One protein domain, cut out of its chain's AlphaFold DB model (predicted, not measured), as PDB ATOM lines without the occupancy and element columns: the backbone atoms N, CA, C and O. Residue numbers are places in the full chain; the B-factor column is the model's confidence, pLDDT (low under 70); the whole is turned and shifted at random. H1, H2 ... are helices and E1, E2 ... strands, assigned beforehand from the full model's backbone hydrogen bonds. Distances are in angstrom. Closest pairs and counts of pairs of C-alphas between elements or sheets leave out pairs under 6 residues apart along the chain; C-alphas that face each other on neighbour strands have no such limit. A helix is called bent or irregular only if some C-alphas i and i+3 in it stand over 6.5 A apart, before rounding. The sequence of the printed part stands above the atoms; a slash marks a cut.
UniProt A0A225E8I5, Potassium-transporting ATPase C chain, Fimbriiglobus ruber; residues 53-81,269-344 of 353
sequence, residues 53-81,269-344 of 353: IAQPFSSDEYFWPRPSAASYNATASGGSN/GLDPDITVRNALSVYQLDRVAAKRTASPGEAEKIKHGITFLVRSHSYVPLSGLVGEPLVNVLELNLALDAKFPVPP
ATOM      1  N   ILE A  53     140.030 162.929 125.836       95.75
ATOM      2  CA  ILE A  53     139.324 164.211 125.907       95.75
ATOM      3  C   ILE A  53     138.908 164.670 124.509       95.75
ATOM      4  O   ILE A  53     139.747 164.914 123.642       95.75
ATOM      5  N   ALA A  54     137.603 164.841 124.318       96.62
ATOM      6  CA  ALA A  54     137.038 165.419 123.106       96.62
ATOM      7  C   ALA A  54     137.394 166.900 122.917       96.62
ATOM      8  O   ALA A  54     137.554 167.651 123.880       96.62
ATOM      9  N   GLN A  55     137.430 167.331 121.658       96.19
ATOM     10  CA  GLN A  55     137.674 168.717 121.254       96.19
ATOM     11  C   GLN A  55     136.528 169.238 120.383       96.19
ATOM     12  O   GLN A  55     135.914 168.439 119.677       96.19
ATOM     13  N   PRO A  56     136.252 170.554 120.377       96.00
ATOM     14  CA  PRO A  56     135.133 171.147 119.645       96.00
ATOM     15  C   PRO A  56     135.390 171.236 118.126       96.00
ATOM     16  O   PRO A  56     135.424 172.326 117.561       96.00
ATOM     17  N   PHE A  57     135.576 170.103 117.441       96.88
ATOM     18  CA  PHE A  57     135.664 170.086 115.978       96.88
ATOM     19  C   PHE A  57     134.308 170.439 115.360       96.88
ATOM     20  O   PHE A  57     133.320 169.741 115.589       96.88
ATOM     21  N   SER A  58     134.278 171.505 114.559       94.44
ATOM     22  CA  SER A  58     133.071 172.001 113.882       94.44
ATOM     23  C   SER A  58     133.263 172.281 112.388       94.44
ATOM     24  O   SER A  58     132.274 172.417 111.674       94.44
ATOM     25  N   SER A  59     134.502 172.334 111.882       96.06
ATOM     26  CA  SER A  59     134.756 172.579 110.457       96.06
ATOM     27  C   SER A  59     134.371 171.386 109.584       96.06
ATOM     28  O   SER A  59     134.501 170.226 109.992       96.06
ATOM     29  N   ASP A  60     133.958 171.663 108.347       96.12
ATOM     30  CA  ASP A  60     133.535 170.635 107.395       96.12
ATOM     31  C   ASP A  60     134.663 169.662 107.008       96.12
ATOM     32  O   ASP A  60     134.393 168.543 106.573       96.12
ATOM     33  N   GLU A  61     135.924 170.061 107.151       96.69
ATOM     34  CA  GLU A  61     137.069 169.188 106.929       96.69
ATOM     35  C   GLU A  61     137.347 168.221 108.089       96.69
ATOM     36  O   GLU A  61     138.223 167.380 107.952       96.69
ATOM     37  N   TYR A  62     136.642 168.256 109.215       98.38
ATOM     38  CA  TYR A  62     136.942 167.350 110.330       98.38
ATOM     39  C   TYR A  62     135.791 166.417 110.661       98.38
ATOM     40  O   TYR A  62     134.621 166.773 110.503       98.38
ATOM     41  N   PHE A  63     136.117 165.224 111.161       98.56
ATOM     42  CA  PHE A  63     135.124 164.410 111.844       98.56
ATOM     43  C   PHE A  63     134.678 165.142 113.104       98.56
ATOM     44  O   PHE A  63     135.501 165.645 113.874       98.56
ATOM     45  N   TRP A  64     133.366 165.229 113.286       98.19
ATOM     46  CA  TRP A  64     132.758 165.889 114.426       98.19
ATOM     47  C   TRP A  64     132.533 164.882 115.551       98.19
ATOM     48  O   TRP A  64     132.048 163.774 115.287       98.19
ATOM     49  N   PRO A  65     132.858 165.248 116.800       97.81
ATOM     50  CA  PRO A  65     132.517 164.442 117.957       97.81
ATOM     51  C   PRO A  65     131.020 164.515 118.256       97.81
ATOM     52  O   PRO A  65     130.251 165.268 117.651       97.81
ATOM     53  N   ARG A  66     130.611 163.738 119.255       96.62
ATOM     54  CA  ARG A  66     129.268 163.820 119.823       96.62
ATOM     55  C   ARG A  66     129.035 165.200 120.448       96.62
ATOM     56  O   ARG A  66     129.964 165.731 121.060       96.62
ATOM     57  N   PRO A  67     127.802 165.737 120.415       95.62
ATOM     58  CA  PRO A  67     127.474 166.975 121.112       95.62
ATOM     59  C   PRO A  67     127.915 166.947 122.583       95.62
ATOM     60  O   PRO A  67     127.717 165.961 123.298       95.62
ATOM     61  N   SER A  68     128.483 168.051 123.060       95.06
ATOM     62  CA  SER A  68     128.901 168.189 124.455       95.06
ATOM     63  C   SER A  68     127.925 169.061 125.235       95.06
ATOM     64  O   SER A  68     127.638 170.188 124.843       95.06
ATOM     65  N   ALA A  69     127.455 168.562 126.380       92.94
ATOM     66  CA  ALA A  69     126.701 169.365 127.344       92.94
ATOM     67  C   ALA A  69     127.602 170.276 128.202       92.94
ATOM     68  O   ALA A  69     127.094 171.138 128.913       92.94
ATOM     69  N   ALA A  70     128.923 170.094 128.124       92.81
ATOM     70  CA  ALA A  70     129.923 170.874 128.845       92.81
ATOM     71  C   ALA A  70     130.808 171.709 127.903       92.81
ATOM     72  O   ALA A  70     131.892 172.143 128.287       92.81
ATOM     73  N   SER A  71     130.377 171.910 126.653       92.62
ATOM     74  CA  SER A  71     131.115 172.665 125.630       92.62
ATOM     75  C   SER A  71     132.562 172.194 125.433       92.62
ATOM     76  O   SER A  71     133.447 172.998 125.152       92.62
ATOM     77  N   TYR A  72     132.803 170.890 125.599       94.62
ATOM     78  CA  TYR A  72     134.129 170.261 125.523       94.62
ATOM     79  C   TYR A  72     135.153 170.843 126.517       94.62
ATOM     80  O   TYR A  72     136.361 170.697 126.344       94.62
ATOM     81  N   ASN A  73     134.688 171.523 127.568       92.75
ATOM     82  CA  ASN A  73     135.550 172.172 128.541       92.75
ATOM     83  C   ASN A  73     136.069 171.152 129.560       92.75
ATOM     84  O   ASN A  73     135.327 170.725 130.430       92.75
ATOM     85  N   ALA A  74     137.359 170.817 129.540       89.75
ATOM     86  CA  ALA A  74     137.929 169.853 130.484       89.75
ATOM     87  C   ALA A  74     137.825 170.264 131.972       89.75
ATOM     88  O   ALA A  74     137.931 169.405 132.846       89.75
ATOM     89  N   THR A  75     137.595 171.548 132.286       91.44
ATOM     90  CA  THR A  75     137.339 171.998 133.668       91.44
ATOM     91  C   THR A  75     135.885 171.799 134.104       91.44
ATOM     92  O   THR A  75     135.574 171.986 135.279       91.44
ATOM     93  N   ALA A  76     134.991 171.452 133.175       87.12
ATOM     94  CA  ALA A  76     133.585 171.164 133.407       87.12
ATOM     95  C   ALA A  76     133.247 169.786 132.815       87.12
ATOM     96  O   ALA A  76     133.239 169.589 131.610       87.12
ATOM     97  N   SER A  77     132.950 168.802 133.659       90.94
ATOM     98  CA  SER A  77     132.543 167.469 133.202       90.94
ATOM     99  C   SER A  77     131.104 167.211 133.620       90.94
ATOM    100  O   SER A  77     130.735 167.454 134.771       90.94
ATOM    101  N   GLY A  78     130.281 166.752 132.683       91.94
ATOM    102  CA  GLY A  78     128.875 166.472 132.930       91.94
ATOM    103  C   GLY A  78     128.057 166.245 131.663       91.94
ATOM    104  O   GLY A  78     128.376 166.734 130.579       91.94
ATOM    105  N   GLY A  79     126.973 165.491 131.822       93.44
ATOM    106  CA  GLY A  79     125.985 165.241 130.781       93.44
ATOM    107  C   GLY A  79     124.825 166.233 130.835       93.44
ATOM    108  O   GLY A  79     124.669 166.994 131.788       93.44
ATOM    109  N   SER A  80     123.958 166.184 129.822       92.62
ATOM    110  CA  SER A  80     122.775 167.059 129.759       92.62
ATOM    111  C   SER A  80     121.738 166.774 130.857       92.62
ATOM    112  O   SER A  80     120.965 167.660 131.204       92.62
ATOM    113  N   ASN A  81     121.710 165.543 131.389       94.25
ATOM    114  CA  ASN A  81     120.776 165.070 132.422       94.25
ATOM    115  C   ASN A  81     119.282 165.290 132.095       94.25
ATOM    116  O   ASN A  81     118.437 165.308 132.990       94.25
ATOM    117  N   GLY A 269     130.312 164.829 128.690       95.12
ATOM    118  CA  GLY A 269     130.561 166.020 127.877       95.12
ATOM    119  C   GLY A 269     131.959 166.053 127.239       95.12
ATOM    120  O   GLY A 269     132.280 167.021 126.557       95.12
ATOM    121  N   LEU A 270     132.781 165.015 127.423       96.75
ATOM    122  CA  LEU A 270     134.177 164.949 126.961       96.75
ATOM    123  C   LEU A 270     134.490 163.649 126.203       96.75
ATOM    124  O   LEU A 270     135.656 163.312 126.035       96.75
ATOM    125  N   ASP A 271     133.457 162.919 125.780       96.50
ATOM    126  CA  ASP A 271     133.558 161.637 125.070       96.50
ATOM    127  C   ASP A 271     134.344 161.771 123.755       96.50
ATOM    128  O   ASP A 271     133.846 162.413 122.823       96.50
ATOM    129  N   PRO A 272     135.568 161.220 123.683       97.12
ATOM    130  CA  PRO A 272     136.449 161.394 122.537       97.12
ATOM    131  C   PRO A 272     136.055 160.501 121.355       97.12
ATOM    132  O   PRO A 272     136.643 160.629 120.279       97.12
ATOM    133  N   ASP A 273     135.085 159.605 121.547       97.50
ATOM    134  CA  ASP A 273     134.766 158.550 120.607       97.50
ATOM    135  C   ASP A 273     133.408 158.771 119.931       97.50
ATOM    136  O   ASP A 273     132.436 159.273 120.506       97.50
ATOM    137  N   ILE A 274     133.334 158.349 118.671       98.00
ATOM    138  CA  ILE A 274     132.086 158.185 117.925       98.00
ATOM    139  C   ILE A 274     131.996 156.757 117.404       98.00
ATOM    140  O   ILE A 274     133.005 156.070 117.232       98.00
ATOM    141  N   THR A 275     130.785 156.293 117.122       97.62
ATOM    142  CA  THR A 275     130.604 154.997 116.470       97.62
ATOM    143  C   THR A 275     131.208 155.019 115.066       97.62
ATOM    144  O   THR A 275     131.172 156.026 114.355       97.62
ATOM    145  N   VAL A 276     131.705 153.872 114.603       97.94
ATOM    146  CA  VAL A 276     132.130 153.716 113.201       97.94
ATOM    147  C   VAL A 276     130.958 153.974 112.248       97.94
ATOM    148  O   VAL A 276     131.165 154.483 111.149       97.94
ATOM    149  N   ARG A 277     129.716 153.692 112.672       97.25
ATOM    150  CA  ARG A 277     128.500 154.044 111.923       97.25
ATOM    151  C   ARG A 277     128.373 155.554 111.725       97.25
ATOM    152  O   ARG A 277     128.026 155.983 110.631       97.25
ATOM    153  N   ASN A 278     128.658 156.343 112.758       98.12
ATOM    154  CA  ASN A 278     128.676 157.799 112.687       98.12
ATOM    155  C   ASN A 278     129.777 158.305 111.757       98.12
ATOM    156  O   ASN A 278     129.478 159.001 110.788       98.12
ATOM    157  N   ALA A 279     131.019 157.863 111.967       98.50
ATOM    158  CA  ALA A 279     132.147 158.256 111.126       98.50
ATOM    159  C   ALA A 279     131.938 157.907 109.637       98.50
ATOM    160  O   ALA A 279     132.252 158.707 108.762       98.50
ATOM    161  N   LEU A 280     131.373 156.734 109.331       98.38
ATOM    162  CA  LEU A 280     131.117 156.286 107.955       98.38
ATOM    163  C   LEU A 280     129.756 156.728 107.391       98.38
ATOM    164  O   LEU A 280     129.403 156.323 106.284       98.38
ATOM    165  N   SER A 281     128.981 157.526 108.127       97.81
ATOM    166  CA  SER A 281     127.705 158.053 107.636       97.81
ATOM    167  C   SER A 281     127.916 159.072 106.516       97.81
ATOM    168  O   SER A 281     128.960 159.724 106.451       97.81
ATOM    169  N   VAL A 282     126.895 159.284 105.679       96.62
ATOM    170  CA  VAL A 282     126.938 160.331 104.639       96.62
ATOM    171  C   VAL A 282     127.155 161.729 105.232       96.62
ATOM    172  O   VAL A 282     127.725 162.600 104.588       96.62
ATOM    173  N   TYR A 283     126.752 161.942 106.488       97.00
ATOM    174  CA  TYR A 283     126.868 163.228 107.176       97.00
ATOM    175  C   TYR A 283     128.309 163.590 107.553       97.00
ATOM    176  O   TYR A 283     128.651 164.765 107.698       97.00
ATOM    177  N   GLN A 284     129.161 162.579 107.730       98.19
ATOM    178  CA  GLN A 284     130.558 162.753 108.112       98.19
ATOM    179  C   GLN A 284     131.481 162.396 106.953       98.19
ATOM    180  O   GLN A 284     132.206 163.261 106.470       98.19
ATOM    181  N   LEU A 285     131.427 161.157 106.458       98.38
ATOM    182  CA  LEU A 285     132.348 160.662 105.437       98.38
ATOM    183  C   LEU A 285     132.281 161.486 104.149       98.38
ATOM    184  O   LEU A 285     133.324 161.897 103.645       98.38
ATOM    185  N   ASP A 286     131.082 161.752 103.632       96.75
ATOM    186  CA  ASP A 286     130.936 162.433 102.339       96.75
ATOM    187  C   ASP A 286     131.331 163.904 102.461       96.75
ATOM    188  O   ASP A 286     132.059 164.419 101.613       96.75
ATOM    189  N   ARG A 287     130.943 164.554 103.566       96.62
ATOM    190  CA  ARG A 287     131.348 165.925 103.907       96.62
ATOM    191  C   ARG A 287     132.872 166.055 103.997       96.62
ATOM    192  O   ARG A 287     133.469 166.896 103.325       96.62
ATOM    193  N   VAL A 288     133.507 165.197 104.791       98.19
ATOM    194  CA  VAL A 288     134.955 165.207 105.046       98.19
ATOM    195  C   VAL A 288     135.749 164.863 103.780       98.19
ATOM    196  O   VAL A 288     136.783 165.483 103.512       98.19
ATOM    197  N   ALA A 289     135.271 163.906 102.976       97.88
ATOM    198  CA  ALA A 289     135.884 163.539 101.702       97.88
ATOM    199  C   ALA A 289     135.749 164.654 100.656       97.88
ATOM    200  O   ALA A 289     136.718 164.949  99.953       97.88
ATOM    201  N   ALA A 290     134.593 165.322 100.585       96.06
ATOM    202  CA  ALA A 290     134.373 166.439  99.669       96.06
ATOM    203  C   ALA A 290     135.372 167.578  99.912       96.06
ATOM    204  O   ALA A 290     135.950 168.097  98.961       96.06
ATOM    205  N   LYS A 291     135.666 167.908 101.177       96.50
ATOM    206  CA  LYS A 291     136.657 168.945 101.530       96.50
ATOM    207  C   LYS A 291     138.107 168.554 101.231       96.50
ATOM    208  O   LYS A 291     138.968 169.424 101.182       96.50
ATOM    209  N   ARG A 292     138.383 167.267 101.006       95.69
ATOM    210  CA  ARG A 292     139.717 166.731 100.667       95.69
ATOM    211  C   ARG A 292     139.892 166.377  99.201       95.69
ATOM    212  O   ARG A 292     140.966 165.949  98.787       95.69
ATOM    213  N   THR A 293     138.841 166.540  98.412       94.12
ATOM    214  CA  THR A 293     138.858 166.208  96.995       94.12
ATOM    215  C   THR A 293     139.317 167.425  96.203       94.12
ATOM    216  O   THR A 293     138.576 168.393  96.059       94.12
ATOM    217  N   ALA A 294     140.539 167.380  95.667       89.44
ATOM    218  CA  ALA A 294     141.077 168.456  94.832       89.44
ATOM    219  C   ALA A 294     140.472 168.466  93.418       89.44
ATOM    220  O   ALA A 294     140.414 169.504  92.763       89.44
ATOM    221  N   SER A 295     140.050 167.304  92.915       89.00
ATOM    222  CA  SER A 295     139.478 167.146  91.577       89.00
ATOM    223  C   SER A 295     138.366 166.092  91.576       89.00
ATOM    224  O   SER A 295     138.536 165.053  92.214       89.00
ATOM    225  N   PRO A 296     137.257 166.282  90.830       87.75
ATOM    226  CA  PRO A 296     136.115 165.359  90.852       87.75
ATOM    227  C   PRO A 296     136.470 163.894  90.560       87.75
ATOM    228  O   PRO A 296     135.866 162.990  91.129       87.75
ATOM    229  N   GLY A 297     137.484 163.647  89.722       91.25
ATOM    230  CA  GLY A 297     137.956 162.295  89.397       91.25
ATOM    231  C   GLY A 297     138.604 161.537  90.564       91.25
ATOM    232  O   GLY A 297     138.777 160.325  90.474       91.25
ATOM    233  N   GLU A 298     138.949 162.216  91.661       93.25
ATOM    234  CA  GLU A 298     139.577 161.607  92.839       93.25
ATOM    235  C   GLU A 298     138.596 161.359  93.989       93.25
ATOM    236  O   GLU A 298     138.957 160.664  94.938       93.25
ATOM    237  N   ALA A 299     137.365 161.878  93.904       94.38
ATOM    238  CA  ALA A 299     136.392 161.863  94.999       94.38
ATOM    239  C   ALA A 299     136.195 160.459  95.588       94.38
ATOM    240  O   ALA A 299     136.336 160.249  96.794       94.38
ATOM    241  N   GLU A 300     135.966 159.470  94.721       96.00
ATOM    242  CA  GLU A 300     135.782 158.079  95.132       96.00
ATOM    243  C   GLU A 300     137.041 157.493  95.770       96.00
ATOM    244  O   GLU A 300     136.958 156.825  96.799       96.00
ATOM    245  N   LYS A 301     138.226 157.777  95.220       96.69
ATOM    246  CA  LYS A 301     139.498 157.298  95.777       96.69
ATOM    247  C   LYS A 301     139.737 157.872  97.176       96.69
ATOM    248  O   LYS A 301     140.127 157.129  98.075       96.69
ATOM    249  N   ILE A 302     139.489 159.169  97.362       97.62
ATOM    250  CA  ILE A 302     139.620 159.847  98.655       97.62
ATOM    251  C   ILE A 302     138.622 159.266  99.657       97.62
ATOM    252  O   ILE A 302     139.021 158.852 100.744       97.62
ATOM    253  N   LYS A 303     137.348 159.129  99.275       97.94
ATOM    254  CA  LYS A 303     136.304 158.535 100.123       97.94
ATOM    255  C   LYS A 303     136.637 157.099 100.544       97.94
ATOM    256  O   LYS A 303     136.524 156.762 101.726       97.94
ATOM    257  N   HIS A 304     137.114 156.257  99.624       98.06
ATOM    258  CA  HIS A 304     137.568 154.895  99.938       98.06
ATOM    259  C   HIS A 304     138.784 154.897 100.876       98.06
ATOM    260  O   HIS A 304     138.833 154.120 101.830       98.06
ATOM    261  N   GLY A 305     139.748 155.789 100.640       98.38
ATOM    262  CA  GLY A 305     140.927 155.946 101.488       98.38
ATOM    263  C   GLY A 305     140.579 156.358 102.922       98.38
ATOM    264  O   GLY A 305     141.074 155.754 103.874       98.38
ATOM    265  N   ILE A 306     139.673 157.324 103.084       98.62
ATOM    266  CA  ILE A 306     139.169 157.761 104.392       98.62
ATOM    267  C   ILE A 306     138.363 156.641 105.062       98.62
ATOM    268  O   ILE A 306     138.527 156.399 106.254       98.62
ATOM    269  N   THR A 307     137.567 155.879 104.306       98.69
ATOM    270  CA  THR A 307     136.851 154.704 104.836       98.69
ATOM    271  C   THR A 307     137.818 153.676 105.426       98.69
ATOM    272  O   THR A 307     137.589 153.155 106.520       98.69
ATOM    273  N   PHE A 308     138.917 153.383 104.722       98.44
ATOM    274  CA  PHE A 308     139.964 152.499 105.234       98.44
ATOM    275  C   PHE A 308     140.626 153.082 106.486       98.44
ATOM    276  O   PHE A 308     140.841 152.350 107.452       98.44
ATOM    277  N   LEU A 309     140.890 154.392 106.499       98.44
ATOM    278  CA  LEU A 309     141.466 155.078 107.651       98.44
ATOM    279  C   LEU A 309     140.592 154.921 108.900       98.44
ATOM    280  O   LEU A 309     141.090 154.446 109.919       98.44
ATOM    281  N   VAL A 310     139.292 155.218 108.793       98.62
ATOM    282  CA  VAL A 310     138.319 155.061 109.887       98.62
ATOM    283  C   VAL A 310     138.343 153.636 110.429       98.62
ATOM    284  O   VAL A 310     138.450 153.433 111.634       98.62
ATOM    285  N   ARG A 311     138.301 152.629 109.548       97.75
ATOM    286  CA  ARG A 311     138.337 151.220 109.964       97.75
ATOM    287  C   ARG A 311     139.656 150.848 110.644       97.75
ATOM    288  O   ARG A 311     139.632 150.132 111.637       97.75
ATOM    289  N   SER A 312     140.789 151.348 110.149       97.44
ATOM    290  CA  SER A 312     142.112 151.063 110.726       97.44
ATOM    291  C   SER A 312     142.345 151.705 112.098       97.44
ATOM    292  O   SER A 312     143.144 151.186 112.870       97.44
ATOM    293  N   HIS A 313     141.634 152.794 112.404       96.88
ATOM    294  CA  HIS A 313     141.649 153.451 113.716       96.88
ATOM    295  C   HIS A 313     140.480 153.016 114.610       96.88
ATOM    296  O   HIS A 313     140.334 153.515 115.724       96.88
ATOM    297  N   SER A 314     139.629 152.104 114.133       96.81
ATOM    298  CA  SER A 314     138.503 151.629 114.925       96.81
ATOM    299  C   SER A 314     138.923 150.564 115.928       96.81
ATOM    300  O   SER A 314     139.813 149.753 115.673       96.81
ATOM    301  N   TYR A 315     138.236 150.537 117.062       94.81
ATOM    302  CA  TYR A 315     138.396 149.510 118.078       94.81
ATOM    303  C   TYR A 315     137.032 149.083 118.616       94.81
ATOM    304  O   TYR A 315     136.032 149.791 118.491       94.81
ATOM    305  N   VAL A 316     136.981 147.897 119.215       92.62
ATOM    306  CA  VAL A 316     135.774 147.376 119.864       92.62
ATOM    307  C   VAL A 316     135.979 147.339 121.379       92.62
ATOM    308  O   VAL A 316     136.944 146.719 121.845       92.62
ATOM    309  N   PRO A 317     135.101 147.975 122.176       88.31
ATOM    310  CA  PRO A 317     135.173 147.879 123.627       88.31
ATOM    311  C   PRO A 317     135.128 146.419 124.093       88.31
ATOM    312  O   PRO A 317     134.385 145.598 123.552       88.31
ATOM    313  N   LEU A 318     135.952 146.078 125.090       87.06
ATOM    314  CA  LEU A 318     136.035 144.725 125.666       87.06
ATOM    315  C   LEU A 318     136.184 143.609 124.609       87.06
ATOM    316  O   LEU A 318     135.610 142.532 124.755       87.06
ATOM    317  N   SER A 319     136.937 143.864 123.532       83.31
ATOM    318  CA  SER A 319     137.133 142.918 122.418       83.31
ATOM    319  C   SER A 319     135.831 142.454 121.739       83.31
ATOM    320  O   SER A 319     135.761 141.343 121.224       83.31
ATOM    321  N   GLY A 320     134.792 143.300 121.733       82.31
ATOM    322  CA  GLY A 320     133.519 143.032 121.054       82.31
ATOM    323  C   GLY A 320     132.449 142.368 121.921       82.31
ATOM    324  O   GLY A 320     131.383 142.033 121.414       82.31
ATOM    325  N   LEU A 321     132.693 142.199 123.226       80.19
ATOM    326  CA  LEU A 321     131.683 141.685 124.159       80.19
ATOM    327  C   LEU A 321     130.571 142.701 124.458       80.19
ATOM    328  O   LEU A 321     129.485 142.308 124.880       80.19
ATOM    329  N   VAL A 322     130.839 143.998 124.278       81.38
ATOM    330  CA  VAL A 322     129.904 145.083 124.598       81.38
ATOM    331  C   VAL A 322     130.044 146.217 123.583       81.38
ATOM    332  O   VAL A 322     131.153 146.641 123.269       81.38
ATOM    333  N   GLY A 323     128.907 146.767 123.155       80.00
ATOM    334  CA  GLY A 323     128.843 148.013 122.389       80.00
ATOM    335  C   GLY A 323     129.068 147.861 120.886       80.00
ATOM    336  O   GLY A 323     129.131 146.761 120.343       80.00
ATOM    337  N   GLU A 324     129.142 149.004 120.206       89.38
ATOM    338  CA  GLU A 324     129.444 149.100 118.776       89.38
ATOM    339  C   GLU A 324     130.934 149.443 118.572       89.38
ATOM    340  O   GLU A 324     131.558 149.984 119.487       89.38
ATOM    341  N   PRO A 325     131.530 149.159 117.396       95.25
ATOM    342  CA  PRO A 325     132.868 149.641 117.070       95.25
ATOM    343  C   PRO A 325     132.941 151.168 117.159       95.25
ATOM    344  O   PRO A 325     132.080 151.868 116.615       95.25
ATOM    345  N   LEU A 326     133.984 151.664 117.814       97.00
ATOM    346  CA  LEU A 326     134.233 153.079 118.059       97.00
ATOM    347  C   LEU A 326     135.491 153.540 117.330       97.00
ATOM    348  O   LEU A 326     136.342 152.731 116.958       97.00
ATOM    349  N   VAL A 327     135.606 154.847 117.138       97.94
ATOM    350  CA  VAL A 327     136.812 155.504 116.645       97.94
ATOM    351  C   VAL A 327     137.041 156.797 117.420       97.94
ATOM    352  O   VAL A 327     136.107 157.570 117.638       97.94
ATOM    353  N   ASN A 328     138.295 157.027 117.806       98.19
ATOM    354  CA  ASN A 328     138.707 158.237 118.503       98.19
ATOM    355  C   ASN A 328     138.804 159.411 117.523       98.19
ATOM    356  O   ASN A 328     139.539 159.345 116.537       98.19
ATOM    357  N   VAL A 329     138.075 160.493 117.790       98.44
ATOM    358  CA  VAL A 329     137.935 161.620 116.853       98.44
ATOM    359  C   VAL A 329     139.238 162.402 116.696       98.44
ATOM    360  O   VAL A 329     139.595 162.760 115.574       98.44
ATOM    361  N   LEU A 330     139.971 162.647 117.787       98.06
ATOM    362  CA  LEU A 330     141.235 163.388 117.732       98.06
ATOM    363  C   LEU A 330     142.287 162.608 116.939       98.06
ATOM    364  O   LEU A 330     142.889 163.151 116.015       98.06
ATOM    365  N   GLU A 331     142.480 161.328 117.261       98.06
ATOM    366  CA  GLU A 331     143.442 160.480 116.549       98.06
ATOM    367  C   GLU A 331     143.085 160.324 115.074       98.06
ATOM    368  O   GLU A 331     143.963 160.402 114.212       98.06
ATOM    369  N   LEU A 332     141.796 160.144 114.774       98.50
ATOM    370  CA  LEU A 332     141.314 160.052 113.405       98.50
ATOM    371  C   LEU A 332     141.588 161.345 112.635       98.50
ATOM    372  O   LEU A 332     142.094 161.266 111.520       98.50
ATOM    373  N   ASN A 333     141.301 162.515 113.212       98.50
ATOM    374  CA  ASN A 333     141.526 163.806 112.555       98.50
ATOM    375  C   ASN A 333     143.021 164.098 112.333       98.50
ATOM    376  O   ASN A 333     143.389 164.564 111.257       98.50
ATOM    377  N   LEU A 334     143.903 163.750 113.277       97.94
ATOM    378  CA  LEU A 334     145.356 163.871 113.086       97.94
ATOM    379  C   LEU A 334     145.863 162.946 111.965       97.94
ATOM    380  O   LEU A 334     146.614 163.366 111.083       97.94
ATOM    381  N   ALA A 335     145.419 161.686 111.956       97.88
ATOM    382  CA  ALA A 335     145.782 160.731 110.910       97.88
ATOM    383  C   ALA A 335     145.214 161.125 109.536       97.88
ATOM    384  O   ALA A 335     145.826 160.865 108.495       97.88
ATOM    385  N   LEU A 336     144.038 161.748 109.539       97.94
ATOM    386  CA  LEU A 336     143.353 162.259 108.366       97.94
ATOM    387  C   LEU A 336     144.131 163.421 107.744       97.94
ATOM    388  O   LEU A 336     144.358 163.385 106.539       97.94
ATOM    389  N   ASP A 337     144.608 164.379 108.537       97.00
ATOM    390  CA  ASP A 337     145.428 165.491 108.040       97.00
ATOM    391  C   ASP A 337     146.779 165.017 107.492       97.00
ATOM    392  O   ASP A 337     147.240 165.504 106.460       97.00
ATOM    393  N   ALA A 338     147.384 164.004 108.121       96.44
ATOM    394  CA  ALA A 338     148.640 163.425 107.652       96.44
ATOM    395  C   ALA A 338     148.508 162.685 106.306       96.44
ATOM    396  O   ALA A 338     149.434 162.712 105.494       96.44
ATOM    397  N   LYS A 339     147.388 161.988 106.066       96.19
ATOM    398  CA  LYS A 339     147.198 161.144 104.867       96.19
ATOM    399  C   LYS A 339     146.422 161.818 103.744       96.19
ATOM    400  O   LYS A 339     146.639 161.496 102.578       96.19
ATOM    401  N   PHE A 340     145.504 162.707 104.092       96.38
ATOM    402  CA  PHE A 340     144.607 163.386 103.171       96.38
ATOM    403  C   PHE A 340     144.535 164.872 103.556       96.38
ATOM    404  O   PHE A 340     143.522 165.320 104.094       96.38
ATOM    405  N   PRO A 341     145.607 165.648 103.333       95.25
ATOM    406  CA  PRO A 341     145.610 167.065 103.666       95.25
ATOM    407  C   PRO A 341     144.540 167.816 102.866       95.25
ATOM    408  O   PRO A 341     144.247 167.474 101.717       95.25
ATOM    409  N   VAL A 342     143.967 168.858 103.468       94.00
ATOM    410  CA  VAL A 342     143.028 169.747 102.773       94.00
ATOM    411  C   VAL A 342     143.771 170.462 101.633       94.00
ATOM    412  O   VAL A 342     144.824 171.058 101.884       94.00
ATOM    413  N   PRO A 343     143.272 170.409 100.382       89.94
ATOM    414  CA  PRO A 343     143.884 171.118  99.265       89.94
ATOM    415  C   PRO A 343     143.954 172.630  99.530       89.94
ATOM    416  O   PRO A 343     143.046 173.185 100.155       89.94
ATOM    417  N   PRO A 344     144.992 173.329  99.037       84.06
ATOM    418  CA  PRO A 344     145.053 174.778  99.156       84.06
ATOM    419  C   PRO A 344     143.850 175.424  98.448       84.06
ATOM    420  O   PRO A 344     143.371 174.890  97.441       84.06
TER     421      PRO A 344
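What this domain is: This is residues 53 to 81 and 269 to 344 of the 353 residues of the protein "Potassium-transporting ATPase C chain" of Fimbriiglobus ruber (UniProt A0A225E8I5). The longest helix, H3, packs on H2 and, with part of its length, on H5, each at a steep angle, while H2 and H5 stay apart from each other. A tiny two-stranded sheet, E1 and E2, lies near the middle of the domain; H1 and H5 directly follow its strands, and H4 lies far off on a loop, touching no helix. Before these elements comes a long winding stretch, residues 53 to 81, with no named element. The printed part has 105 residues, with named elements in the order E1, H1, H2, H3, H4, E2, H5; the sheet is antiparallel and the class is mostly helix. The whole is compact, with a radius of gyration of the C-alphas of 14.4 A and spans of 46 by 32 by 22 A.

How they stand to each other: After residues 53 to 81 and the cut comes E1, residues 273 to 275, the antiparallel neighbour of E2, residues 326 to 328, at 146 degrees between directions. N 274 and O 327 are 3.1 A apart and N 327 and O 274 are 2.9 A apart, both within hydrogen-bond range. Residues 314 to 315 also pair with residues 326 to 327 of E2, antiparallel. H1, residues 276 to 279, and H3, residues 296 to 312, only just touch, with 3 pairs of C-alphas within 8 A; the closest C-alphas, Ala 279 and Val 310, are 7.1 A apart, and H3 takes part with residues 310 to 311 alone. H2, residues 282 to 292, touches H3 at a steep tilt of 60 degrees, opposite ways, closest at the C-alphas of Ala 289 and Lys 303, 5.3 A. H4, residues 317 to 320, is apart from H3. H5, residues 329 to 339, touches residues 306 to 310 of H3 alone, at a steep tilt of 47 degrees, opposite ways; the closest C-alphas, Val 310 and Leu 332, are 6.8 A apart. In H5 every O i to N i+4 pair is within hydrogen-bond range, in H2 5 of 7 and in H3 11 of 13; H1 and H4 are too short for such a pair.

Where its parts are: E1 begins at C-alpha 273, (134.766, 158.550, 120.607), and measures 6.9 A; H1 measures 5.0 A. H2 is 14.8 A long and neither bent nor irregular, but only just: C-alphas 283 and 286 are 6.4 A apart. H3 begins at C-alpha 296, (136.115, 165.359, 90.852), and is 25.2 A long; it is irregular, with C-alphas 297 and 300 at 7.4 A. H4 measures 5.7 A and E2 6.8 A. H5, 15.2 A long, ends at C-alpha 339, (147.198, 161.144, 104.867).

The domain as a whole: The two C-alphas farthest apart, those of Asn 81 and Gly 297, are 46.4 A from each other. Residues 82 to 268 are not printed, and C-alphas 81 and 269 are 10.8 A apart across this cut. The links from E1 through to H5 are tight. The mean pLDDT of the printed part is 94.9, and no printed residue is under 70.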